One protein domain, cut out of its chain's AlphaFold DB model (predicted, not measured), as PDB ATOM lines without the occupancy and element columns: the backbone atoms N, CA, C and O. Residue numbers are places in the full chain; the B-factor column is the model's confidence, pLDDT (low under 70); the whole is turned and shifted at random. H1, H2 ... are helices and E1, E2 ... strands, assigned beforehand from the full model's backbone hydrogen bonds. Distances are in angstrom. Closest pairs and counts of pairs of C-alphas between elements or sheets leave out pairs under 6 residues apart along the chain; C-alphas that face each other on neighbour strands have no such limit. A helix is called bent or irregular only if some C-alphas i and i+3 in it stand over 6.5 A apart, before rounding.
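This is residues 15 to 200 of the 409 residues of an uncharacterized protein of Sediminicola luteus (UniProt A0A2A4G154). A strongly twisted sheet of four strands has the long helix H1 packed over one face, with H2 folded back beside H1 and H5 near H1's last residues. From the sheet's E4 edge a looser group, H3, H6 and H4, reaches away, with H7 at its far end; residues 27 to 34 of the unnamed opening stretch stick out. The 186 printed residues hold seven named helices and four named strands, in the order H1 H2 H3 H4 H5 E1 E2 E3 E4 H6 H7; the class is mixed, helices and strands. The sheet runs E1 E2 E3 E4, antiparallel throughout. The whole is compact, with a radius of gyration of the C-alphas of 16.7 A and spans of 45 by 39 by 34 A.

Start at the sheet: E1 (residues 125 to 134), E2 (139 to 148), E3 (152 to 162) and E4 (168 to 175) form a meander, each strand the antiparallel neighbour of the one before. Look for N 127 and O 145 at 2.9 A in the hairpin E1 and E2, N 146 and O 154 at 2.8 A in E2 and E3, and N 161 and O 169 at 2.8 A in E3 and E4. E4 bends by 56 degrees at residue 171. H1 (46 to 64) is on the sheet, the C-alphas of Gly 56 and Phe 128 being 6.0 A apart. With H5 (111 to 122) it makes two layers, helices on one face of a sheet; H1 and H5 touch at Ile 63 and Ile 117, C-alphas 5.3 A apart, at a steep tilt of 64 degrees. H2 (68 to 74) forms a helical hairpin with H1, at a shallow tilt of 13 degrees, closest C-alphas Phe 62 and Phe 71, 5.8 A. H3 (79 to 84) is over E4 at a height over the sheet of 9.6 A. It touches H6 (182 to 193), closest C-alphas Val 84 and Asn 187, 4.5 A, at a steep tilt of 52 degrees. H4 (92 to 108) is not on the sheet and is close to but not clearly touching H6, closest C-alphas Phe 101 and Phe 190, 6.7 A. H7 (196 to 200) is likewise close to but not clearly touching H6, closest C-alphas Leu 191 and Ile 199, 7.3 A. Every O i to N i+4 pair is within hydrogen-bond range in H1, H2, H3, H5 and H7; H4 has 11 of 13 and H6 has 6 of 8.

Find C-alpha 46 at (11.925, -0.915, -36.818); from there H1 runs 27.2 A to C-alpha 64. E3 runs 32.8 A from (10.734, 30.241, -21.882), E2 29.6 A, E1 25.7 A and H4 25.0 A. H4 and H6 are only just irregular: C-alphas 93 and 96, and C-alphas 185 and 188, are each 6.9 A apart. H7 ends at C-alpha 200, (-27.519, 28.756, -30.207).

The C-alphas farthest apart, those of Thr 46 and Asn 197, are 51.4 A apart. The printed part has no cut, and no link between named elements is long. Look for pLDDT under 70 at residues 15 to 36 and 88 to 91; the mean of the printed part is 85.1.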
ATOM      1  N   LEU A  15       7.187  33.487 -18.385       31.91
ATOM      2  CA  LEU A  15       6.032  33.992 -19.097       31.91
ATOM      3  C   LEU A  15       6.033  33.149 -20.362       31.91
ATOM      4  O   LEU A  15       6.681  33.495 -21.353       31.91
ATOM      5  N   VAL A  16       5.356  32.007 -20.308       34.47
ATOM      6  CA  VAL A  16       5.220  31.135 -21.478       34.47
ATOM      7  C   VAL A  16       4.434  31.904 -22.549       34.47
ATOM      8  O   VAL A  16       3.209  32.047 -22.488       34.47
ATOM      9  N   PHE A  17       5.157  32.521 -23.490       30.66
ATOM     10  CA  PHE A  17       4.616  33.590 -24.335       30.66
ATOM     11  C   PHE A  17       3.915  33.017 -25.573       30.66
ATOM     12  O   PHE A  17       4.393  33.115 -26.704       30.66
ATOM     13  N   THR A  18       2.768  32.374 -25.345       34.16
ATOM     14  CA  THR A  18       2.011  31.639 -26.365       34.16
ATOM     15  C   THR A  18       1.361  32.560 -27.405       34.16
ATOM     16  O   THR A  18       0.152  32.825 -27.387       34.16
ATOM     17  N   ILE A  19       2.139  32.993 -28.399       34.81
ATOM     18  CA  ILE A  19       1.582  33.504 -29.653       34.81
ATOM     19  C   ILE A  19       1.122  32.311 -30.497       34.81
ATOM     20  O   ILE A  19       1.918  31.668 -31.168       34.81
ATOM     21  N   LEU A  20      -0.178  32.007 -30.426       33.69
ATOM     22  CA  LEU A  20      -1.049  31.624 -31.553       33.69
ATOM     23  C   LEU A  20      -2.514  31.529 -31.073       33.69
ATOM     24  O   LEU A  20      -2.812  31.794 -29.912       33.69
ATOM     25  N   PHE A  21      -3.468  31.273 -31.969       38.34
ATOM     26  CA  PHE A  21      -4.931  31.344 -31.750       38.34
ATOM     27  C   PHE A  21      -5.552  29.920 -31.688       38.34
ATOM     28  O   PHE A  21      -4.954  29.028 -32.277       38.34
ATOM     29  N   SER A  22      -6.747  29.595 -31.146       31.28
ATOM     30  CA  SER A  22      -7.662  30.217 -30.159       31.28
ATOM     31  C   SER A  22      -8.870  29.284 -29.792       31.28
ATOM     32  O   SER A  22      -9.898  29.339 -30.472       31.28
ATOM     33  N   CYS A  23      -8.817  28.603 -28.627       33.69
ATOM     34  CA  CYS A  23      -9.963  28.120 -27.799       33.69
ATOM     35  C   CYS A  23     -10.718  26.791 -28.182       33.69
ATOM     36  O   CYS A  23     -10.636  26.348 -29.323       33.69
ATOM     37  N   LEU A  24     -11.512  26.271 -27.208       34.97
ATOM     38  CA  LEU A  24     -12.645  25.200 -27.121       34.97
ATOM     39  C   LEU A  24     -11.908  23.789 -27.315       34.97
ATOM     40  O   LEU A  24     -11.604  23.391 -28.429       34.97
ATOM     41  N   ASP A  25     -11.817  22.959 -26.259       35.69
ATOM     42  CA  ASP A  25     -12.576  21.687 -26.174       35.69
ATOM     43  C   ASP A  25     -12.844  21.241 -24.705       35.69
ATOM     44  O   ASP A  25     -12.393  21.917 -23.774       35.69
ATOM     45  N   LYS A  26     -13.643  20.165 -24.573       41.88
ATOM     46  CA  LYS A  26     -14.459  19.624 -23.447       41.88
ATOM     47  C   LYS A  26     -13.893  19.527 -21.997       41.88
ATOM     48  O   LYS A  26     -12.679  19.552 -21.791       41.88
ATOM     49  N   PRO A  27     -14.777  19.291 -20.989       32.97
ATOM     50  CA  PRO A  27     -14.433  19.256 -19.563       32.97
ATOM     51  C   PRO A  27     -14.047  17.856 -19.057       32.97
ATOM     52  O   PRO A  27     -14.376  16.836 -19.664       32.97
ATOM     53  N   ASN A  28     -13.390  17.810 -17.895       31.59
ATOM     54  CA  ASN A  28     -12.817  16.595 -17.309       31.59
ATOM     55  C   ASN A  28     -13.690  16.011 -16.172       31.59
ATOM     56  O   ASN A  28     -14.131  16.747 -15.289       31.59
ATOM     57  N   ASN A  29     -13.917  14.690 -16.191       32.50
ATOM     58  CA  ASN A  29     -14.151  13.850 -15.004       32.50
ATOM     59  C   ASN A  29     -14.095  12.348 -15.367       32.50
ATOM     60  O   ASN A  29     -15.111  11.738 -15.692       32.50
ATOM     61  N   SER A  30     -12.892  11.773 -15.284       37.03
ATOM     62  CA  SER A  30     -12.620  10.355 -14.957       37.03
ATOM     63  C   SER A  30     -13.293   9.213 -15.751       37.03
ATOM     64  O   SER A  30     -13.333   8.082 -15.266       37.03
ATOM     65  N   GLU A  31     -13.682   9.435 -17.007       31.48
ATOM     66  CA  GLU A  31     -13.734   8.384 -18.039       31.48
ATOM     67  C   GLU A  31     -12.944   8.852 -19.281       31.48
ATOM     68  O   GLU A  31     -12.899  10.058 -19.545       31.48
ATOM     69  N   PRO A  32     -12.288   7.949 -20.044       34.56
ATOM     70  CA  PRO A  32     -11.510   8.335 -21.224       34.56
ATOM     71  C   PRO A  32     -12.400   9.021 -22.268       34.56
ATOM     72  O   PRO A  32     -13.568   8.662 -22.414       34.56
ATOM     73  N   ALA A  33     -11.846   9.989 -23.009       39.66
ATOM     74  CA  ALA A  33     -12.574  10.874 -23.928       39.66
ATOM     75  C   ALA A  33     -13.195  10.127 -25.133       39.66
ATOM     76  O   ALA A  33     -12.688  10.165 -26.254       39.66
ATOM     77  N   GLN A  34     -14.323   9.455 -24.891       42.25
ATOM     78  CA  GLN A  34     -14.807   8.278 -25.629       42.25
ATOM     79  C   GLN A  34     -15.295   8.520 -27.074       42.25
ATOM     80  O   GLN A  34     -15.807   7.603 -27.709       42.25
ATOM     81  N   ASP A  35     -15.155   9.737 -27.598       54.72
ATOM     82  CA  ASP A  35     -15.615  10.112 -28.943       54.72
ATOM     83  C   ASP A  35     -14.673  11.122 -29.640       54.72
ATOM     84  O   ASP A  35     -14.995  11.611 -30.721       54.72
ATOM     85  N   TYR A  36     -13.507  11.461 -29.061       66.62
ATOM     86  CA  TYR A  36     -12.520  12.266 -29.797       66.62
ATOM     87  C   TYR A  36     -11.889  11.414 -30.917       66.62
ATOM     88  O   TYR A  36     -11.627  10.231 -30.682       66.62
ATOM     89  N   PRO A  37     -11.643  11.940 -32.137       75.44
ATOM     90  CA  PRO A  37     -11.146  11.114 -33.238       75.44
ATOM     91  C   PRO A  37      -9.696  10.660 -33.017       75.44
ATOM     92  O   PRO A  37      -8.771  11.363 -33.418       75.44
ATOM     93  N   LEU A  38      -9.527   9.483 -32.405       80.50
ATOM     94  CA  LEU A  38      -8.244   8.799 -32.198       80.50
ATOM     95  C   LEU A  38      -7.407   8.709 -33.492       80.50
ATOM     96  O   LEU A  38      -7.982   8.692 -34.592       80.50
ATOM     97  N   PRO A  39      -6.067   8.608 -33.383       84.50
ATOM     98  CA  PRO A  39      -5.205   8.383 -34.537       84.50
ATOM     99  C   PRO A  39      -5.595   7.112 -35.294       84.50
ATOM    100  O   PRO A  39      -6.188   6.176 -34.758       84.50
ATOM    101  N   ILE A  40      -5.221   7.068 -36.572       88.44
ATOM    102  CA  ILE A  40      -5.216   5.816 -37.330       88.44
ATOM    103  C   ILE A  40      -3.990   5.029 -36.842       88.44
ATOM    104  O   ILE A  40      -2.886   5.547 -37.020       88.44
ATOM    105  N   PRO A  41      -4.143   3.821 -36.262       93.00
ATOM    106  CA  PRO A  41      -3.020   3.133 -35.638       93.00
ATOM    107  C   PRO A  41      -1.866   2.830 -36.599       93.00
ATOM    108  O   PRO A  41      -2.080   2.511 -37.774       93.00
ATOM    109  N   ILE A  42      -0.646   2.883 -36.067       95.69
ATOM    110  CA  ILE A  42       0.602   2.527 -36.750       95.69
ATOM    111  C   ILE A  42       1.180   1.287 -36.056       95.69
ATOM    112  O   ILE A  42       1.139   1.181 -34.839       95.69
ATOM    113  N   GLU A  43       1.732   0.335 -36.806       95.75
ATOM    114  CA  GLU A  43       2.398  -0.838 -36.220       95.75
ATOM    115  C   GLU A  43       3.766  -0.452 -35.626       95.75
ATOM    116  O   GLU A  43       4.634   0.032 -36.359       95.75
ATOM    117  N   ASN A  44       3.985  -0.696 -34.329       97.38
ATOM    118  CA  ASN A  44       5.307  -0.565 -33.704       97.38
ATOM    119  C   ASN A  44       6.305  -1.519 -34.391       97.38
ATOM    120  O   ASN A  44       6.152  -2.741 -34.336       97.38
ATOM    121  N   SER A  45       7.288  -0.965 -35.104       97.00
ATOM    122  CA  SER A  45       8.276  -1.737 -35.859       97.00
ATOM    123  C   SER A  45       9.497  -0.901 -36.245       97.00
ATOM    124  O   SER A  45       9.382   0.278 -36.564       97.00
ATOM    125  N   THR A  46      10.653  -1.552 -36.404       97.31
ATOM    126  CA  THR A  46      11.925  -0.915 -36.818       97.31
ATOM    127  C   THR A  46      11.859  -0.173 -38.161       97.31
ATOM    128  O   THR A  46      12.665   0.720 -38.427       97.31
ATOM    129  N   SER A  47      10.883  -0.504 -39.015       96.69
ATOM    130  CA  SER A  47      10.604   0.265 -40.233       96.69
ATOM    131  C   SER A  47       9.948   1.611 -39.914       96.69
ATOM    132  O   SER A  47      10.341   2.629 -40.478       96.69
ATOM    133  N   ASN A  48       8.973   1.626 -39.004       97.56
ATOM    134  CA  ASN A  48       8.239   2.829 -38.624       97.56
ATOM    135  C   ASN A  48       9.032   3.694 -37.634       97.56
ATOM    136  O   ASN A  48       9.010   4.910 -37.788       97.56
ATOM    137  N   ASP A  49       9.846   3.094 -36.757       98.12
ATOM    138  CA  ASP A  49      10.888   3.775 -35.966       98.12
ATOM    139  C   ASP A  49      11.776   4.658 -36.866       98.12
ATOM    140  O   ASP A  49      11.980   5.850 -36.625       98.12
ATOM    141  N   SER A  50      12.258   4.070 -37.968       97.88
ATOM    142  CA  SER A  50      13.122   4.744 -38.942       97.88
ATOM    143  C   SER A  50      12.397   5.873 -39.687       97.88
ATOM    144  O   SER A  50      13.007   6.901 -39.986       97.88
ATOM    145  N   LEU A  51      11.103   5.703 -39.984       98.00
ATOM    146  CA  LEU A  51      10.275   6.724 -40.636       98.00
ATOM    147  C   LEU A  51       9.914   7.872 -39.682       98.00
ATOM    148  O   LEU A  51       9.963   9.026 -40.098       98.00
ATOM    149  N   ALA A  52       9.599   7.576 -38.419       98.38
ATOM    150  CA  ALA A  52       9.301   8.565 -37.386       98.38
ATOM    151  C   ALA A  52      10.524   9.452 -37.110       98.38
ATOM    152  O   ALA A  52      10.429  10.678 -37.184       98.38
ATOM    153  N   PHE A  53      11.698   8.844 -36.908       98.44
ATOM    154  CA  PHE A  53      12.955   9.575 -36.737       98.44
ATOM    155  C   PHE A  53      13.291  10.459 -37.949       98.44
ATOM    156  O   PHE A  53      13.597  11.643 -37.791       98.44
ATOM    157  N   ALA A  54      13.190   9.915 -39.167       98.38
ATOM    158  CA  ALA A  54      13.457  10.674 -40.388       98.38
ATOM    159  C   ALA A  54      12.462  11.833 -40.590       98.38
ATOM    160  O   ALA A  54      12.863  12.918 -41.016       98.38
ATOM    161  N   LEU A  55      11.179  11.636 -40.259       98.62
ATOM    162  CA  LEU A  55      10.158  12.685 -40.299       98.62
ATOM    163  C   LEU A  55      10.455  13.800 -39.285       98.62
ATOM    164  O   LEU A  55      10.355  14.972 -39.645       98.62
ATOM    165  N   GLY A  56      10.888  13.457 -38.068       98.62
ATOM    166  CA  GLY A  56      11.297  14.427 -37.050       98.62
ATOM    167  C   GLY A  56      12.446  15.324 -37.513       98.62
ATOM    168  O   GLY A  56      12.314  16.550 -37.540       98.62
ATOM    169  N   GLN A  57      13.531  14.715 -38.005       98.62
ATOM    170  CA  GLN A  57      14.650  15.449 -38.609       98.62
ATOM    171  C   GLN A  57      14.212  16.322 -39.799       98.62
ATOM    172  O   GLN A  57      14.674  17.453 -39.947       98.62
ATOM    173  N   THR A  58      13.293  15.825 -40.633       98.56
ATOM    174  CA  THR A  58      12.770  16.559 -41.798       98.56
ATOM    175  C   THR A  58      11.945  17.784 -41.380       98.56
ATOM    176  O   THR A  58      12.107  18.859 -41.955       98.56
ATOM    177  N   ILE A  59      11.106  17.661 -40.346       98.62
ATOM    178  CA  ILE A  59      10.304  18.767 -39.800       98.62
ATOM    179  C   ILE A  59      11.195  19.843 -39.164       98.62
ATOM    180  O   ILE A  59      10.963  21.028 -39.411       98.62
ATOM    181  N   GLN A  60      12.248  19.462 -38.426       98.56
ATOM    182  CA  GLN A  60      13.243  20.426 -37.938       98.56
ATOM    183  C   GLN A  60      13.935  21.144 -39.107       98.56
ATOM    184  O   GLN A  60      14.021  22.373 -39.122       98.56
ATOM    185  N   GLY A  61      14.362  20.383 -40.123       98.56
ATOM    186  CA  GLY A  61      14.964  20.907 -41.349       98.56
ATOM    187  C   GLY A  61      14.101  21.975 -42.021       98.56
ATOM    188  O   GLY A  61      14.604  23.050 -42.333       98.56
ATOM    189  N   PHE A  62      12.789  21.753 -42.150       98.62
ATOM    190  CA  PHE A  62      11.873  22.745 -42.725       98.62
ATOM    191  C   PHE A  62      11.837  24.078 -41.958       98.62
ATOM    192  O   PHE A  62      11.715  25.130 -42.587       98.62
ATOM    193  N   ILE A  63      11.973  24.076 -40.628       98.31
ATOM    194  CA  ILE A  63      12.033  25.322 -39.845       98.31
ATOM    195  C   ILE A  63      13.388  26.022 -40.035       98.31
ATOM    196  O   ILE A  63      13.425  27.226 -40.297       98.31
ATOM    197  N   LEU A  64      14.498  25.279 -39.993       97.25
ATOM    198  CA  LEU A  64      15.852  25.827 -40.166       97.25
ATOM    199  C   LEU A  64      16.100  26.363 -41.593       97.25
ATOM    200  O   LEU A  64      16.677  27.439 -41.768       97.25
ATOM    201  N   GLU A  65      15.621  25.655 -42.617       98.06
ATOM    202  CA  GLU A  65      15.724  26.035 -44.037       98.06
ATOM    203  C   GLU A  65      14.635  27.028 -44.484       98.06
ATOM    204  O   GLU A  65      14.693  27.567 -45.592       98.06
ATOM    205  N   ARG A  66      13.684  27.346 -43.591       97.81
ATOM    206  CA  ARG A  66      12.553  28.271 -43.794       97.81
ATOM    207  C   ARG A  66      11.481  27.783 -44.785       97.81
ATOM    208  O   ARG A  66      10.697  28.591 -45.297       97.81
ATOM    209  N   ASP A  67      11.393  26.477 -45.032       98.00
ATOM    210  CA  ASP A  67      10.379  25.867 -45.897       98.00
ATOM    211  C   ASP A  67       9.051  25.586 -45.165       98.00
ATOM    212  O   ASP A  67       8.676  24.456 -44.840       98.00
ATOM    213  N   SER A  68       8.271  26.651 -44.980       97.06
ATOM    214  CA  SER A  68       6.883  26.553 -44.504       97.06
ATOM    215  C   SER A  68       5.955  25.706 -45.398       97.06
ATOM    216  O   SER A  68       4.890  25.298 -44.933       97.06
ATOM    217  N   VAL A  69       6.318  25.421 -46.657       97.06
ATOM    218  CA  VAL A  69       5.512  24.595 -47.572       97.06
ATOM    219  C   VAL A  69       5.808  23.112 -47.352       97.06
ATOM    220  O   VAL A  69       4.869  22.324 -47.243       97.06
ATOM    221  N   GLY A  70       7.079  22.736 -47.213       97.44
ATOM    222  CA  GLY A  70       7.517  21.408 -46.783       97.44
ATOM    223  C   GLY A  70       6.856  20.979 -45.474       97.44
ATOM    224  O   GLY A  70       6.202  19.935 -45.437       97.44
ATOM    225  N   PHE A  71       6.893  21.838 -44.450       97.75
ATOM    226  CA  PHE A  71       6.222  21.585 -43.166       97.75
ATOM    227  C   PHE A  71       4.720  21.312 -43.343       97.75
ATOM    228  O   PHE A  71       4.195  20.325 -42.830       97.75
ATOM    229  N   VAL A  72       4.008  22.142 -44.112       96.56
ATOM    230  CA  VAL A  72       2.562  21.962 -44.347       96.56
ATOM    231  C   VAL A  72       2.256  20.698 -45.170       96.56
ATOM    232  O   VAL A  72       1.182  20.122 -45.006       96.56
ATOM    233  N   ASN A  73       3.189  20.218 -45.999       95.94
ATOM    234  CA  ASN A  73       3.058  18.944 -46.718       95.94
ATOM    235  C   ASN A  73       3.305  17.711 -45.823       95.94
ATOM    236  O   ASN A  73       2.761  16.645 -46.114       95.94
ATOM    237  N   ALA A  74       4.070  17.841 -44.733       96.81
ATOM    238  CA  ALA A  74       4.229  16.788 -43.723       96.81
ATOM    239  C   ALA A  74       2.965  16.582 -42.860       96.81
ATOM    240  O   ALA A  74       2.799  15.527 -42.247       96.81
ATOM    241  N   MET A  75       2.046  17.554 -42.841       96.25
ATOM    242  CA  MET A  75       0.770  17.462 -42.127       96.25
ATOM    243  C   MET A  75      -0.281  16.651 -42.901       96.25
ATOM    244  O   MET A  75      -0.613  16.939 -44.057       96.25
ATOM    245  N   ASN A  76      -0.956  15.733 -42.212       95.25
ATOM    246  CA  ASN A  76      -2.213  15.131 -42.641       95.25
ATOM    247  C   ASN A  76      -3.372  16.127 -42.432       95.25
ATOM    248  O   ASN A  76      -4.230  15.976 -41.561       95.25
ATOM    249  N   LEU A  77      -3.418  17.171 -43.270       93.62
ATOM    250  CA  LEU A  77      -4.406  18.262 -43.204       93.62
ATOM    251  C   LEU A  77      -5.875  17.815 -43.362       93.62
ATOM    252  O   LEU A  77      -6.785  18.644 -43.277       93.62
ATOM    253  N   GLU A  78      -6.134  16.545 -43.676       92.19
ATOM    254  CA  GLU A  78      -7.482  15.978 -43.669       92.19
ATOM    255  C   GLU A  78      -7.839  15.378 -42.307       92.19
ATOM    256  O   GLU A  78      -8.893  15.733 -41.782       92.19
ATOM    257  N   ALA A  79      -6.955  14.580 -41.695       92.25
ATOM    258  CA  ALA A  79      -7.118  14.110 -40.317       92.25
ATOM    259  C   ALA A  79      -7.176  15.285 -39.325       92.25
ATOM    260  O   ALA A  79      -8.184  15.448 -38.636       92.25
ATOM    261  N   PHE A  80      -6.178  16.175 -39.362       94.38
ATOM    262  CA  PHE A  80      -6.123  17.377 -38.525       94.38
ATOM    263  C   PHE A  80      -7.391  18.229 -38.689       94.38
ATOM    264  O   PHE A  80      -8.102  18.524 -37.732       94.38
ATOM    265  N   GLY A  81      -7.771  18.535 -39.935       93.81
ATOM    266  CA  GLY A  81      -8.991  19.289 -40.216       93.81
ATOM    267  C   GLY A  81     -10.271  18.593 -39.738       93.81
ATOM    268  O   GLY A  81     -11.246  19.272 -39.408       93.81
ATOM    269  N   ASN A  82     -10.314  17.256 -39.708       91.81
ATOM    270  CA  ASN A  82     -11.440  16.502 -39.155       91.81
ATOM    271  C   ASN A  82     -11.547  16.667 -37.633       91.81
ATOM    272  O   ASN A  82     -12.664  16.888 -37.171       91.81
ATOM    273  N   ARG A  83     -10.429  16.670 -36.895       92.00
ATOM    274  CA  ARG A  83     -10.378  16.967 -35.449       92.00
ATOM    275  C   ARG A  83     -10.746  18.419 -35.123       92.00
ATOM    276  O   ARG A  83     -11.660  18.659 -34.342       92.00
ATOM    277  N   VAL A  84     -10.179  19.386 -35.851       91.50
ATOM    278  CA  VAL A  84     -10.498  20.832 -35.743       91.50
ATOM    279  C   VAL A  84     -11.983  21.152 -35.995       91.50
ATOM    280  O   VAL A  84     -12.485  22.203 -35.616       91.50
ATOM    281  N   THR A  85     -12.715  20.262 -36.668       90.19
ATOM    282  CA  THR A  85     -14.162  20.422 -36.910       90.19
ATOM    283  C   THR A  85     -14.986  19.304 -36.278       90.19
ATOM    284  O   THR A  85     -16.126  19.062 -36.692       90.19
ATOM    285  N   TYR A  86     -14.407  18.611 -35.296       86.31
ATOM    286  CA  TYR A  86     -15.073  17.549 -34.569       86.31
ATOM    287  C   TYR A  86     -16.159  18.115 -33.654       86.31
ATOM    288  O   TYR A  86     -15.942  19.084 -32.931       86.31
ATOM    289  N   MET A  87     -17.331  17.480 -33.702       74.56
ATOM    290  CA  MET A  87     -18.449  17.684 -32.788       74.56
ATOM    291  C   MET A  87     -19.215  16.364 -32.675       74.56
ATOM    292  O   MET A  87     -19.628  15.795 -33.690       74.56
ATOM    293  N   GLU A  88     -19.472  15.954 -31.438       63.00
ATOM    294  CA  GLU A  88     -20.342  14.841 -31.021       63.00
ATOM    295  C   GLU A  88     -21.681  14.828 -31.795       63.00
ATOM    296  O   GLU A  88     -22.076  13.840 -32.421       63.00
ATOM    297  N   TYR A  89     -22.343  15.986 -31.880       62.81
ATOM    298  CA  TYR A  89     -23.628  16.136 -32.564       62.81
ATOM    299  C   TYR A  89     -23.468  16.520 -34.044       62.81
ATOM    300  O   TYR A  89     -23.427  17.695 -34.419       62.81
ATOM    301  N   LYS A  90     -23.459  15.504 -34.917       66.56
ATOM    302  CA  LYS A  90     -23.357  15.620 -36.389       66.56
ATOM    303  C   LYS A  90     -24.572  16.318 -37.033       66.56
ATOM    304  O   LYS A  90     -25.426  15.684 -37.651       66.56
ATOM    305  N   ASN A  91     -24.646  17.645 -36.925       69.81
ATOM    306  CA  ASN A  91     -25.739  18.457 -37.469       69.81
ATOM    307  C   ASN A  91     -25.566  18.747 -38.985       69.81
ATOM    308  O   ASN A  91     -24.580  19.380 -39.377       69.81
ATOM    309  N   PRO A  92     -26.532  18.386 -39.861       78.06
ATOM    310  CA  PRO A  92     -26.441  18.627 -41.306       78.06
ATOM    311  C   PRO A  92     -26.243  20.092 -41.723       78.06
ATOM    312  O   PRO A  92     -25.640  20.345 -42.769       78.06
ATOM    313  N   LEU A  93     -26.702  21.061 -40.918       78.50
ATOM    314  CA  LEU A  93     -26.526  22.497 -41.185       78.50
ATOM    315  C   LEU A  93     -25.044  22.902 -41.228       78.50
ATOM    316  O   LEU A  93     -24.665  23.810 -41.969       78.50
ATOM    317  N   LEU A  94     -24.196  22.202 -40.471       83.81
ATOM    318  CA  LEU A  94     -22.773  22.505 -40.332       83.81
ATOM    319  C   LEU A  94     -21.943  22.023 -41.519       83.81
ATOM    320  O   LEU A  94     -20.852  22.541 -41.728       83.81
ATOM    321  N   LYS A  95     -22.451  21.099 -42.350       87.44
ATOM    322  CA  LYS A  95     -21.688  20.494 -43.460       87.44
ATOM    323  C   LYS A  95     -21.056  21.533 -44.395       87.44
ATOM    324  O   LYS A  95     -19.937  21.337 -44.860       87.44
ATOM    325  N   ARG A  96     -21.749  22.650 -44.649       88.44
ATOM    326  CA  ARG A  96     -21.215  23.769 -45.442       88.44
ATOM    327  C   ARG A  96     -20.124  24.540 -44.690       88.44
ATOM    328  O   ARG A  96     -19.082  24.815 -45.275       88.44
ATOM    329  N   TYR A  97     -20.352  24.864 -43.418       89.31
ATOM    330  CA  TYR A  97     -19.406  25.611 -42.584       89.31
ATOM    331  C   TYR A  97     -18.118  24.819 -42.357       89.31
ATOM    332  O   TYR A  97     -17.047  25.348 -42.610       89.31
ATOM    333  N   ILE A  98     -18.219  23.530 -42.022       91.19
ATOM    334  CA  ILE A  98     -17.090  22.596 -41.891       91.19
ATOM    335  C   ILE A  98     -16.258  22.547 -43.183       91.19
ATOM    336  O   ILE A  98     -15.033  22.613 -43.130       91.19
ATOM    337  N   ALA A  99     -16.903  22.461 -44.353       91.69
ATOM    338  CA  ALA A  99     -16.198  22.433 -45.636       91.69
ATOM    339  C   ALA A  99     -15.489  23.764 -45.949       91.69
ATOM    340  O   ALA A  99     -14.325  23.758 -46.345       91.69
ATOM    341  N   GLN A 100     -16.159  24.902 -45.737       91.69
ATOM    342  CA  GLN A 100     -15.557  26.224 -45.942       91.69
ATOM    343  C   GLN A 100     -14.431  26.502 -44.934       91.69
ATOM    344  O   GLN A 100     -13.393  27.036 -45.320       91.69
ATOM    345  N   PHE A 101     -14.590  26.077 -43.678       91.69
ATOM    346  CA  PHE A 101     -13.559  26.190 -42.651       91.69
ATOM    347  C   PHE A 101     -12.337  25.338 -42.994       91.69
ATOM    348  O   PHE A 101     -11.230  25.856 -42.993       91.69
ATOM    349  N   LYS A 102     -12.516  24.073 -43.400       93.31
ATOM    350  CA  LYS A 102     -11.415  23.206 -43.861       93.31
ATOM    351  C   LYS A 102     -10.642  23.785 -45.047       93.31
ATOM    352  O   LYS A 102      -9.436  23.578 -45.132       93.31
ATOM    353  N   MET A 103     -11.300  24.520 -45.945       91.69
ATOM    354  CA  MET A 103     -10.607  25.246 -47.017       91.69
ATOM    355  C   MET A 103      -9.766  26.409 -46.471       91.69
ATOM    356  O   MET A 103      -8.612  26.542 -46.865       91.69
ATOM    357  N   GLY A 104     -10.311  27.209 -45.546       90.62
ATOM    358  CA  GLY A 104      -9.575  28.292 -44.884       90.62
ATOM    359  C   GLY A 104      -8.409  27.787 -44.029       90.62
ATOM    360  O   GLY A 104      -7.304  28.301 -44.141       90.62
ATOM    361  N   LEU A 105      -8.613  26.716 -43.261       90.62
ATOM    362  CA  LEU A 105      -7.590  26.040 -42.459       90.62
ATOM    363  C   LEU A 105      -6.414  25.576 -43.330       90.62
ATOM    364  O   LEU A 105      -5.269  25.889 -43.028       90.62
ATOM    365  N   LYS A 106      -6.688  24.907 -44.459       90.62
ATOM    366  CA  LYS A 106      -5.647  24.474 -45.410       90.62
ATOM    367  C   LYS A 106      -4.893  25.638 -46.071       90.62
ATOM    368  O   LYS A 106      -3.793  25.422 -46.564       90.62
ATOM    369  N   GLN A 107      -5.458  26.847 -46.082       89.19
ATOM    370  CA  GLN A 107      -4.787  28.069 -46.548       89.19
ATOM    371  C   GLN A 107      -4.023  28.788 -45.424       89.19
ATOM    372  O   GLN A 107      -2.997  29.400 -45.690       89.19
ATOM    373  N   GLY A 108      -4.511  28.714 -44.181       89.62
ATOM    374  CA  GLY A 108      -3.911  29.358 -43.009       89.62
ATOM    375  C   GLY A 108      -2.845  28.531 -42.289       89.62
ATOM    376  O   GLY A 108      -2.089  29.095 -41.507       89.62
ATOM    377  N   MET A 109      -2.743  27.220 -42.546       90.88
ATOM    378  CA  MET A 109      -1.844  26.323 -41.799       90.88
ATOM    379  C   MET A 109      -0.357  26.701 -41.899       90.88
ATOM    380  O   MET A 109       0.414  26.358 -41.009       90.88
ATOM    381  N   SER A 110       0.056  27.457 -42.925       91.38
ATOM    382  CA  SER A 110       1.427  27.972 -43.017       91.38
ATOM    383  C   SER A 110       1.785  28.978 -41.917       91.38
ATOM    384  O   SER A 110       2.967  29.236 -41.728       91.38
ATOM    385  N   ALA A 111       0.809  29.527 -41.183       90.88
ATOM    386  CA  ALA A 111       1.061  30.448 -40.075       90.88
ATOM    387  C   ALA A 111       1.955  29.822 -38.992       90.88
ATOM    388  O   ALA A 111       2.948  30.434 -38.624       90.88
ATOM    389  N   LEU A 112       1.675  28.583 -38.561       91.56
ATOM    390  CA  LEU A 112       2.452  27.896 -37.521       91.56
ATOM    391  C   LEU A 112       3.952  27.756 -37.871       91.56
ATOM    392  O   LEU A 112       4.779  28.230 -37.093       91.56
ATOM    393  N   PRO A 113       4.354  27.176 -39.021       95.88
ATOM    394  CA  PRO A 113       5.766  27.140 -39.378       95.88
ATOM    395  C   PRO A 113       6.332  28.529 -39.681       95.88
ATOM    396  O   PRO A 113       7.486  28.760 -39.359       95.88
ATOM    397  N   MET A 114       5.569  29.474 -40.247       95.75
ATOM    398  CA  MET A 114       6.058  30.851 -40.450       95.75
ATOM    399  C   MET A 114       6.370  31.566 -39.124       95.75
ATOM    400  O   MET A 114       7.334  32.330 -39.066       95.75
ATOM    401  N   GLU A 115       5.602  31.301 -38.068       93.06
ATOM    402  CA  GLU A 115       5.817  31.785 -36.698       93.06
ATOM    403  C   GLU A 115       7.095  31.172 -36.101       93.06
ATOM    404  O   GLU A 115       8.017  31.905 -35.748       93.06
ATOM    405  N   LEU A 116       7.220  29.838 -36.115       96.00
ATOM    406  CA  LEU A 116       8.423  29.123 -35.657       96.00
ATOM    407  C   LEU A 116       9.684  29.566 -36.419       96.00
ATOM    408  O   LEU A 116      10.706  29.869 -35.810       96.00
ATOM    409  N   ILE A 117       9.597  29.700 -37.746       97.69
ATOM    410  CA  ILE A 117      10.655  30.262 -38.596       97.69
ATOM    411  C   ILE A 117      10.997  31.693 -38.158       97.69
ATOM    412  O   ILE A 117      12.169  32.064 -38.142       97.69
ATOM    413  N   THR A 118      10.012  32.524 -37.813       95.94
ATOM    414  CA  THR A 118      10.251  33.911 -37.380       95.94
ATOM    415  C   THR A 118      10.995  33.957 -36.047       95.94
ATOM    416  O   THR A 118      12.004  34.656 -35.953       95.94
ATOM    417  N   LEU A 119      10.567  33.156 -35.070       94.25
ATOM    418  CA  LEU A 119      11.181  33.055 -33.744       94.25
ATOM    419  C   LEU A 119      12.617  32.504 -33.828       94.25
ATOM    420  O   LEU A 119      13.544  33.090 -33.271       94.25
ATOM    421  N   VAL A 120      12.847  31.444 -34.611       96.12
ATOM    422  CA  VAL A 120      14.197  30.889 -34.838       96.12
ATOM    423  C   VAL A 120      15.114  31.900 -35.539       96.12
ATOM    424  O   VAL A 120      16.283  32.040 -35.188       96.12
ATOM    425  N   ASN A 121      14.590  32.704 -36.472       94.88
ATOM    426  CA  ASN A 121      15.353  33.801 -37.082       94.88
ATOM    427  C   ASN A 121      15.657  34.970 -36.123       94.88
ATOM    428  O   ASN A 121      16.515  35.793 -36.448       94.88
ATOM    429  N   GLN A 122      14.969  35.064 -34.982       93.38
ATOM    430  CA  GLN A 122      15.221  36.058 -33.932       93.38
ATOM    431  C   GLN A 122      16.217  35.562 -32.869       93.38
ATOM    432  O   GLN A 122      16.816  36.391 -32.186       93.38
ATOM    433  N   GLY A 123      16.450  34.246 -32.785       92.31
ATOM    434  CA  GLY A 123      17.391  33.619 -31.850       92.31
ATOM    435  C   GLY A 123      16.821  32.442 -31.053       92.31
ATOM    436  O   GLY A 123      17.560  31.851 -30.274       92.31
ATOM    437  N   ALA A 124      15.543  32.094 -31.240       95.38
ATOM    438  CA  ALA A 124      14.950  30.917 -30.610       95.38
ATOM    439  C   ALA A 124      15.517  29.603 -31.180       95.38
ATOM    440  O   ALA A 124      16.015  29.544 -32.307       95.38
ATOM    441  N   TYR A 125      15.369  28.536 -30.407       96.00
ATOM    442  CA  TYR A 125      15.766  27.178 -30.753       96.00
ATOM    443  C   TYR A 125      14.515  26.358 -31.067       96.00
ATOM    444  O   TYR A 125      13.471  26.530 -30.428       96.00
ATOM    445  N   TYR A 126      14.615  25.477 -32.062       97.81
ATOM    446  CA  TYR A 126      13.560  24.523 -32.383       97.81
ATOM    447  C   TYR A 126      14.183  23.184 -32.766       97.81
ATOM    448  O   TYR A 126      14.719  23.032 -33.866       97.81
ATOM    449  N   ASP A 127      14.149  22.245 -31.826       97.88
ATOM    450  CA  ASP A 127      14.986  21.049 -31.837       97.88
ATOM    451  C   ASP A 127      14.149  19.777 -31.772       97.88
ATOM    452  O   ASP A 127      13.309  19.630 -30.886       97.88
ATOM    453  N   PHE A 128      14.393  18.842 -32.693       98.44
ATOM    454  CA  PHE A 128      13.836  17.494 -32.611       98.44
ATOM    455  C   PHE A 128      14.609  16.706 -31.546       98.44
ATOM    456  O   PHE A 128      15.803  16.461 -31.707       98.44
ATOM    457  N   ILE A 129      13.931  16.333 -30.460       97.38
ATOM    458  CA  ILE A 129      14.539  15.646 -29.311       97.38
ATOM    459  C   ILE A 129      14.528  14.135 -29.529       97.38
ATOM    460  O   ILE A 129      15.535  13.457 -29.340       97.38
ATOM    461  N   GLY A 130      13.394  13.603 -29.986       97.69
ATOM    462  CA  GLY A 130      13.230  12.175 -30.207       97.69
ATOM    463  C   GLY A 130      11.802  11.794 -30.566       97.69
ATOM    464  O   GLY A 130      10.931  12.640 -30.765       97.69
ATOM    465  N   TYR A 131      11.566  10.492 -30.656       97.94
ATOM    466  CA  TYR A 131      10.256   9.911 -30.918       97.94
ATOM    467  C   TYR A 131       9.988   8.782 -29.929       97.94
ATOM    468  O   TYR A 131      10.922   8.157 -29.425       97.94
ATOM    469  N   TYR A 132       8.714   8.490 -29.705       97.19
ATOM    470  CA  TYR A 132       8.276   7.321 -28.955       97.19
ATOM    471  C   TYR A 132       7.068   6.668 -29.631       97.19
ATOM    472  O   TYR A 132       6.490   7.208 -30.580       97.19
ATOM    473  N   TYR A 133       6.717   5.473 -29.158       97.69
ATOM    474  CA  TYR A 133       5.481   4.796 -29.522       97.69
ATOM    475  C   TYR A 133       4.507   4.884 -28.349       97.69
ATOM    476  O   TYR A 133       4.822   4.467 -27.237       97.69
ATOM    477  N   ASP A 134       3.334   5.440 -28.612       95.69
ATOM    478  CA  ASP A 134       2.224   5.549 -27.678       95.69
ATOM    479  C   ASP A 134       1.419   4.241 -27.717       95.69
ATOM    480  O   ASP A 134       0.746   3.938 -28.706       95.69
ATOM    481  N   GLU A 135       1.520   3.432 -26.656       94.56
ATOM    482  CA  GLU A 135       0.809   2.150 -26.554       94.56
ATOM    483  C   GLU A 135      -0.692   2.304 -26.248       94.56
ATOM    484  O   GLU A 135      -1.453   1.367 -26.508       94.56
ATOM    485  N   GLU A 136      -1.148   3.459 -25.748       90.81
ATOM    486  CA  GLU A 136      -2.564   3.682 -25.429       90.81
ATOM    487  C   GLU A 136      -3.373   3.941 -26.703       90.81
ATOM    488  O   GLU A 136      -4.370   3.258 -26.962       90.81
ATOM    489  N   VAL A 137      -2.916   4.865 -27.558       90.62
ATOM    490  CA  VAL A 137      -3.574   5.171 -28.844       90.62
ATOM    491  C   VAL A 137      -2.946   4.470 -30.053       90.62
ATOM    492  O   VAL A 137      -3.476   4.565 -31.160       90.62
ATOM    493  N   ASN A 138      -1.884   3.685 -29.840       95.69
ATOM    494  CA  ASN A 138      -1.222   2.833 -30.836       95.69
ATOM    495  C   ASN A 138      -0.682   3.614 -32.046       95.69
ATOM    496  O   ASN A 138      -0.980   3.300 -33.201       95.69
ATOM    497  N   THR A 139       0.110   4.655 -31.785       97.25
ATOM    498  CA  THR A 139       0.758   5.454 -32.836       97.25
ATOM    499  C   THR A 139       2.151   5.935 -32.432       97.25
ATOM    500  O   THR A 139       2.557   5.818 -31.283       97.25
ATOM    501  N   TYR A 140       2.890   6.497 -33.384       98.00
ATOM    502  CA  TYR A 140       4.155   7.178 -33.115       98.00
ATOM    503  C   TYR A 140       3.931   8.655 -32.791       98.00
ATOM    504  O   TYR A 140       3.065   9.305 -33.384       98.00
ATOM    505  N   ARG A 141       4.751   9.187 -31.887       98.12
ATOM    506  CA  ARG A 141       4.728  10.585 -31.444       98.12
ATOM    507  C   ARG A 141       6.142  11.182 -31.482       98.12
ATOM    508  O   ARG A 141       7.112  10.460 -31.241       98.12
ATOM    509  N   LEU A 142       6.285  12.455 -31.873       98.62
ATOM    510  CA  LEU A 142       7.582  13.140 -32.050       98.62
ATOM    511  C   LEU A 142       7.704  14.347 -31.110       98.62
ATOM    512  O   LEU A 142       6.939  15.301 -31.243       98.62
ATOM    513  N   ILE A 143       8.715  14.358 -30.240       98.31
ATOM    514  CA  ILE A 143       8.981  15.464 -29.312       98.31
ATOM    515  C   ILE A 143       9.899  16.504 -29.957       98.31
ATOM    516  O   ILE A 143      11.021  16.202 -30.375       98.31
ATOM    517  N   PHE A 144       9.443  17.756 -29.959       98.56
ATOM    518  CA  PHE A 144      10.238  18.933 -30.291       98.56
ATOM    519  C   PHE A 144      10.303  19.895 -29.106       98.56
ATOM    520  O   PHE A 144       9.262  20.286 -28.574       98.56
ATOM    521  N   ARG A 145      11.508  20.351 -28.752       98.12
ATOM    522  CA  ARG A 145      11.701  21.501 -27.861       98.12
ATOM    523  C   ARG A 145      11.622  22.787 -28.673       98.12
ATOM    524  O   ARG A 145      12.336  22.947 -29.662       98.12
ATOM    525  N   PHE A 146      10.833  23.735 -28.196       97.31
ATOM    526  CA  PHE A 146      10.997  25.155 -28.473       97.31
ATOM    527  C   PHE A 146      11.623  25.835 -27.250       97.31
ATOM    528  O   PHE A 146      11.218  25.568 -26.118       97.31
ATOM    529  N   PHE A 147      12.584  26.731 -27.465       95.75
ATOM    530  CA  PHE A 147      13.108  27.592 -26.403       95.75
ATOM    531  C   PHE A 147      13.415  28.999 -26.925       95.75
ATOM    532  O   PHE A 147      14.038  29.151 -27.978       95.75
ATOM    533  N   SER A 148      13.039  30.030 -26.166       92.31
ATOM    534  CA  SER A 148      13.535  31.397 -26.357       92.31
ATOM    535  C   SER A 148      13.652  32.134 -25.018       92.31
ATOM    536  O   SER A 148      12.878  31.884 -24.095       92.31
ATOM    537  N   ASP A 149      14.565  33.101 -24.930       84.38
ATOM    538  CA  ASP A 149      14.726  33.936 -23.729       84.38
ATOM    539  C   ASP A 149      13.497  34.826 -23.444       84.38
ATOM    540  O   ASP A 149      13.293  35.269 -22.318       84.38
ATOM    541  N   GLU A 150      12.654  35.066 -24.457       82.19
ATOM    542  CA  GLU A 150      11.444  35.904 -24.379       82.19
ATOM    543  C   GLU A 150      10.165  35.101 -24.092       82.19
ATOM    544  O   GLU A 150       9.096  35.685 -23.921       82.19
ATOM    545  N   SER A 151      10.228  33.767 -24.131       80.56
ATOM    546  CA  SER A 151       9.043  32.892 -24.097       80.56
ATOM    547  C   SER A 151       9.221  31.629 -23.253       80.56
ATOM    548  O   SER A 151       8.296  30.820 -23.186       80.56
ATOM    549  N   GLY A 152      10.395  31.435 -22.647       89.31
ATOM    550  CA  GLY A 152      10.734  30.241 -21.882       89.31
ATOM    551  C   GLY A 152      10.861  28.987 -22.751       89.31
ATOM    552  O   GLY A 152      11.207  29.047 -23.936       89.31
ATOM    553  N   ILE A 153      10.595  27.833 -22.135       92.56
ATOM    554  CA  ILE A 153      10.527  26.538 -22.818       92.56
ATOM    555  C   ILE A 153       9.093  26.225 -23.250       92.56
ATOM    556  O   ILE A 153       8.126  26.630 -22.606       92.56
ATOM    557  N   ASN A 154       8.957  25.426 -24.300       94.25
ATOM    558  CA  ASN A 154       7.718  24.742 -24.642       94.25
ATOM    559  C   ASN A 154       8.059  23.428 -25.355       94.25
ATOM    560  O   ASN A 154       9.049  23.359 -26.080       94.25
ATOM    561  N   TYR A 155       7.221  22.407 -25.200       95.88
ATOM    562  CA  TYR A 155       7.325  21.169 -25.968       95.88
ATOM    563  C   TYR A 155       6.135  21.046 -26.914       95.88
ATOM    564  O   TYR A 155       4.984  21.296 -26.545       95.88
ATOM    565  N   HIS A 156       6.430  20.690 -28.161       97.38
ATOM    566  CA  HIS A 156       5.446  20.325 -29.169       97.38
ATOM    567  C   HIS A 156       5.586  18.828 -29.429       97.38
ATOM    568  O   HIS A 156       6.630  18.376 -29.899       97.38
ATOM    569  N   ASP A 157       4.538  18.078 -29.134       97.31
ATOM    570  CA  ASP A 157       4.487  16.633 -29.293       97.31
ATOM    571  C   ASP A 157       3.555  16.279 -30.461       97.31
ATOM    572  O   ASP A 157       2.337  16.446 -30.392       97.31
ATOM    573  N   TYR A 158       4.150  15.864 -31.576       98.12
ATOM    574  CA  TYR A 158       3.471  15.658 -32.851       98.12
ATOM    575  C   TYR A 158       2.942  14.230 -32.954       98.12
ATOM    576  O   TYR A 158       3.716  13.286 -33.132       98.12
ATOM    577  N   GLU A 159       1.623  14.077 -32.946       98.00
ATOM    578  CA  GLU A 159       0.969  12.798 -33.207       98.00
ATOM    579  C   GLU A 159       1.077  12.425 -34.694       98.00
ATOM    580  O   GLU A 159       0.775  13.243 -35.573       98.00
ATOM    581  N   LEU A 160       1.476  11.186 -34.998       97.88
ATOM    582  CA  LEU A 160       1.571  10.685 -36.369       97.88
ATOM    583  C   LEU A 160       0.369   9.835 -36.803       97.88
ATOM    584  O   LEU A 160      -0.342   9.214 -36.013       97.88
ATOM    585  N   SER A 161       0.202   9.769 -38.123       95.62
ATOM    586  CA  SER A 161      -0.758   8.936 -38.844       95.62
ATOM    587  C   SER A 161      -0.123   8.367 -40.126       95.62
ATOM    588  O   SER A 161       0.803   8.977 -40.670       95.62
ATOM    589  N   PRO A 162      -0.615   7.236 -40.667       94.31
ATOM    590  CA  PRO A 162      -0.223   6.768 -41.993       94.31
ATOM    591  C   PRO A 162      -0.641   7.767 -43.081       94.31
ATOM    592  O   PRO A 162      -1.801   8.188 -43.136       94.31
ATOM    593  N   GLY A 163       0.291   8.116 -43.968       89.69
ATOM    594  CA  GLY A 163       0.044   8.987 -45.113       89.69
ATOM    595  C   GLY A 163      -0.286   8.213 -46.394       89.69
ATOM    596  O   GLY A 163      -1.246   7.440 -46.464       89.69
ATOM    597  N   LYS A 164       0.479   8.449 -47.461       82.81
ATOM    598  CA  LYS A 164       0.282   7.875 -48.799       82.81
ATOM    599  C   LYS A 164       1.476   7.021 -49.202       82.81
ATOM    600  O   LYS A 164       2.625   7.401 -49.050       82.81
ATOM    601  N   ALA A 165       1.190   5.859 -49.788       81.75
ATOM    602  CA  ALA A 165       2.203   4.906 -50.256       81.75
ATOM    603  C   ALA A 165       3.202   4.407 -49.180       81.75
ATOM    604  O   ALA A 165       4.213   3.809 -49.540       81.75
ATOM    605  N   GLY A 166       2.883   4.570 -47.889       83.44
ATOM    606  CA  GLY A 166       3.679   4.060 -46.768       83.44
ATOM    607  C   GLY A 166       4.572   5.091 -46.071       83.44
ATOM    608  O   GLY A 166       5.412   4.688 -45.275       83.44
ATOM    609  N   ASP A 167       4.409   6.388 -46.349       93.06
ATOM    610  CA  ASP A 167       4.979   7.445 -45.505       93.06
ATOM    611  C   ASP A 167       4.148   7.682 -44.223       93.06
ATOM    612  O   ASP A 167       3.028   7.176 -44.068       93.06
ATOM    613  N   LEU A 168       4.726   8.438 -43.286       97.31
ATOM    614  CA  LEU A 168       4.055   8.933 -42.083       97.31
ATOM    615  C   LEU A 168       3.794  10.436 -42.226       97.31
ATOM    616  O   LEU A 168       4.600  11.161 -42.810       97.31
ATOM    617  N   GLN A 169       2.675  10.907 -41.678       97.56
ATOM    618  CA  GLN A 169       2.276  12.314 -41.682       97.56
ATOM    619  C   GLN A 169       1.693  12.724 -40.329       97.56
ATOM    620  O   GLN A 169       0.963  11.961 -39.698       97.56
ATOM    621  N   VAL A 170       1.950  13.964 -39.920       97.75
ATOM    622  CA  VAL A 170       1.476  14.536 -38.650       97.75
ATOM    623  C   VAL A 170      -0.043  14.705 -38.679       97.75
ATOM    624  O   VAL A 170      -0.562  15.457 -39.508       97.75
ATOM    625  N   SER A 171      -0.771  14.043 -37.786       96.06
ATOM    626  CA  SER A 171      -2.219  14.216 -37.616       96.06
ATOM    627  C   SER A 171      -2.584  15.326 -36.632       96.06
ATOM    628  O   SER A 171      -3.646  15.926 -36.810       96.06
ATOM    629  N   ASP A 172      -1.731  15.621 -35.647       96.88
ATOM    630  CA  ASP A 172      -1.972  16.637 -34.612       96.88
ATOM    631  C   ASP A 172      -0.685  17.077 -33.898       96.88
ATOM    632  O   ASP A 172       0.392  16.554 -34.191       96.88
ATOM    633  N   ILE A 173      -0.786  18.057 -32.995       97.06
ATOM    634  CA  ILE A 173       0.347  18.566 -32.206       97.06
ATOM    635  C   ILE A 173      -0.137  18.933 -30.798       97.06
ATOM    636  O   ILE A 173      -0.802  19.956 -30.630       97.06
ATOM    637  N   PHE A 174       0.252  18.176 -29.777       95.19
ATOM    638  CA  PHE A 174       0.039  18.550 -28.383       95.19
ATOM    639  C   PHE A 174       1.035  19.641 -27.981       95.19
ATOM    640  O   PHE A 174       2.237  19.525 -28.222       95.19
ATOM    641  N   ILE A 175       0.537  20.728 -27.388       93.81
ATOM    642  CA  ILE A 175       1.346  21.891 -27.011       93.81
ATOM    643  C   ILE A 175       1.371  21.990 -25.487       93.81
ATOM    644  O   ILE A 175       0.374  22.385 -24.876       93.81
ATOM    645  N   TYR A 176       2.519  21.689 -24.875       92.44
ATOM    646  CA  TYR A 176       2.680  21.665 -23.415       92.44
ATOM    647  C   TYR A 176       2.380  23.035 -22.783       92.44
ATOM    648  O   TYR A 176       1.714  23.102 -21.755       92.44
ATOM    649  N   ALA A 177       2.753  24.134 -23.448       88.06
ATOM    650  CA  ALA A 177       2.423  25.508 -23.047       88.06
ATOM    651  C   ALA A 177       0.915  25.814 -22.923       88.06
ATOM    652  O   ALA A 177       0.553  26.823 -22.327       88.06
ATOM    653  N   ASN A 178       0.035  24.983 -23.492       86.12
ATOM    654  CA  ASN A 178      -1.424  25.115 -23.379       86.12
ATOM    655  C   ASN A 178      -2.090  23.889 -22.728       86.12
ATOM    656  O   ASN A 178      -3.293  23.912 -22.471       86.12
ATOM    657  N   GLY A 179      -1.340  22.804 -22.521       89.56
ATOM    658  CA  GLY A 179      -1.845  21.526 -22.033       89.56
ATOM    659  C   GLY A 179      -2.922  20.876 -22.903       89.56
ATOM    660  O   GLY A 179      -3.814  20.220 -22.359       89.56
ATOM    661  N   GLN A 180      -2.906  21.070 -24.222       90.31
ATOM    662  CA  GLN A 180      -3.922  20.500 -25.116       90.31
ATOM    663  C   GLN A 180      -3.433  20.346 -26.563       90.31
ATOM    664  O   GLN A 180      -2.428  20.941 -26.964       90.31
ATOM    665  N   GLU A 181      -4.173  19.571 -27.357       93.19
ATOM    666  CA  GLU A 181      -3.913  19.395 -28.790       93.19
ATOM    667  C   GLU A 181      -4.154  20.707 -29.563       93.19
ATOM    668  O   GLU A 181      -5.046  21.518 -29.261       93.19
ATOM    669  N   TYR A 182      -3.363  20.943 -30.605       93.00
ATOM    670  CA  TYR A 182      -3.508  22.124 -31.450       93.00
ATOM    671  C   TYR A 182      -4.820  22.066 -32.238       93.00
ATOM    672  O   TYR A 182      -5.452  23.100 -32.455       93.00
ATOM    673  N   SER A 183      -5.306  20.869 -32.587       93.19
ATOM    674  CA  SER A 183      -6.619  20.716 -33.213       93.19
ATOM    675  C   SER A 183      -7.779  21.167 -32.317       93.19
ATOM    676  O   SER A 183      -8.710  21.801 -32.819       93.19
ATOM    677  N   GLN A 184      -7.697  20.920 -31.003       88.94
ATOM    678  CA  GLN A 184      -8.604  21.477 -29.991       88.94
ATOM    679  C   GLN A 184      -8.444  23.000 -29.954       88.94
ATOM    680  O   GLN A 184      -9.402  23.726 -30.168       88.94
ATOM    681  N   THR A 185      -7.211  23.504 -29.866       84.50
ATOM    682  CA  THR A 185      -6.915  24.952 -29.868       84.50
ATOM    683  C   THR A 185      -7.433  25.701 -31.114       84.50
ATOM    684  O   THR A 185      -7.651  26.912 -31.056       84.50
ATOM    685  N   LEU A 186      -7.669  25.020 -32.241       87.38
ATOM    686  CA  LEU A 186      -8.323  25.586 -33.427       87.38
ATOM    687  C   LEU A 186      -9.834  25.291 -33.515       87.38
ATOM    688  O   LEU A 186     -10.525  25.930 -34.321       87.38
ATOM    689  N   ASN A 187     -10.375  24.364 -32.718       86.62
ATOM    690  CA  ASN A 187     -11.780  23.960 -32.775       86.62
ATOM    691  C   ASN A 187     -12.701  25.149 -32.483       86.62
ATOM    692  O   ASN A 187     -13.677  25.344 -33.207       86.62
ATOM    693  N   TRP A 188     -12.383  26.042 -31.537       74.88
ATOM    694  CA  TRP A 188     -13.238  27.213 -31.293       74.88
ATOM    695  C   TRP A 188     -12.851  28.432 -32.129       74.88
ATOM    696  O   TRP A 188     -13.633  29.381 -32.171       74.88
ATOM    697  N   ILE A 189     -11.770  28.408 -32.919       79.75
ATOM    698  CA  ILE A 189     -11.716  29.282 -34.107       79.75
ATOM    699  C   ILE A 189     -12.834  28.859 -35.060       79.75
ATOM    700  O   ILE A 189     -13.572  29.711 -35.559       79.75
ATOM    701  N   PHE A 190     -13.032  27.553 -35.258       85.69
ATOM    702  CA  PHE A 190     -14.176  27.057 -36.012       85.69
ATOM    703  C   PHE A 190     -15.509  27.400 -35.322       85.69
ATOM    704  O   PHE A 190     -16.338  28.055 -35.960       85.69
ATOM    705  N   LEU A 191     -15.719  27.086 -34.038       78.56
ATOM    706  CA  LEU A 191     -16.995  27.369 -33.360       78.56
ATOM    707  C   LEU A 191     -17.293  28.873 -33.212       78.56
ATOM    708  O   LEU A 191     -18.434  29.270 -33.438       78.56
ATOM    709  N   SER A 192     -16.303  29.733 -32.947       74.50
ATOM    710  CA  SER A 192     -16.493  31.199 -32.922       74.50
ATOM    711  C   SER A 192     -16.649  31.831 -34.314       74.50
ATOM    712  O   SER A 192     -17.136  32.959 -34.421       74.50
ATOM    713  N   SER A 193     -16.294  31.114 -35.389       81.69
ATOM    714  CA  SER A 193     -16.621  31.502 -36.770       81.69
ATOM    715  C   SER A 193     -18.056  31.142 -37.182       81.69
ATOM    716  O   SER A 193     -18.543  31.622 -38.212       81.69
ATOM    717  N   LEU A 194     -18.759  30.306 -36.404       81.94
ATOM    718  CA  LEU A 194     -20.144  29.949 -36.695       81.94
ATOM    719  C   LEU A 194     -21.080  31.147 -36.443       81.94
ATOM    720  O   LEU A 194     -20.932  31.874 -35.463       81.94
ATOM    721  N   PRO A 195     -22.117  31.347 -37.274       81.94
ATOM    722  CA  PRO A 195     -23.168  32.311 -36.976       81.94
ATOM    723  C   PRO A 195     -23.838  32.025 -35.625       81.94
ATOM    724  O   PRO A 195     -24.189  30.879 -35.336       81.94
ATOM    725  N   LYS A 196     -24.132  33.075 -34.847       77.50
ATOM    726  CA  LYS A 196     -24.866  33.005 -33.565       77.50
ATOM    727  C   LYS A 196     -26.095  32.084 -33.609       77.50
ATOM    728  O   LYS A 196     -26.279  31.243 -32.741       77.50
ATOM    729  N   ASN A 197     -26.902  32.160 -34.670       78.38
ATOM    730  CA  ASN A 197     -28.106  31.333 -34.848       78.38
ATOM    731  C   ASN A 197     -27.839  29.834 -35.134       78.38
ATOM    732  O   ASN A 197     -28.791  29.080 -35.363       78.38
ATOM    733  N   ILE A 198     -26.570  29.435 -35.240       78.31
ATOM    734  CA  ILE A 198     -26.083  28.054 -35.316       78.31
ATOM    735  C   ILE A 198     -25.459  27.679 -33.969       78.31
ATOM    736  O   ILE A 198     -25.827  26.644 -33.426       78.31
ATOM    737  N   ILE A 199     -24.628  28.552 -33.386       73.00
ATOM    738  CA  ILE A 199     -24.091  28.428 -32.017       73.00
ATOM    739  C   ILE A 199     -25.221  28.136 -31.003       73.00
ATOM    740  O   ILE A 199     -25.179  27.123 -30.306       73.00
ATOM    741  N   GLU A 200     -26.297  28.932 -31.023       73.44
ATOM    742  CA  GLU A 200     -27.519  28.756 -30.207       73.44
ATOM    743  C   GLU A 200     -28.243  27.407 -30.407       73.44
ATOM    744  O   GLU A 200     -29.045  27.011 -29.568       73.44
TER     745      GLU A 200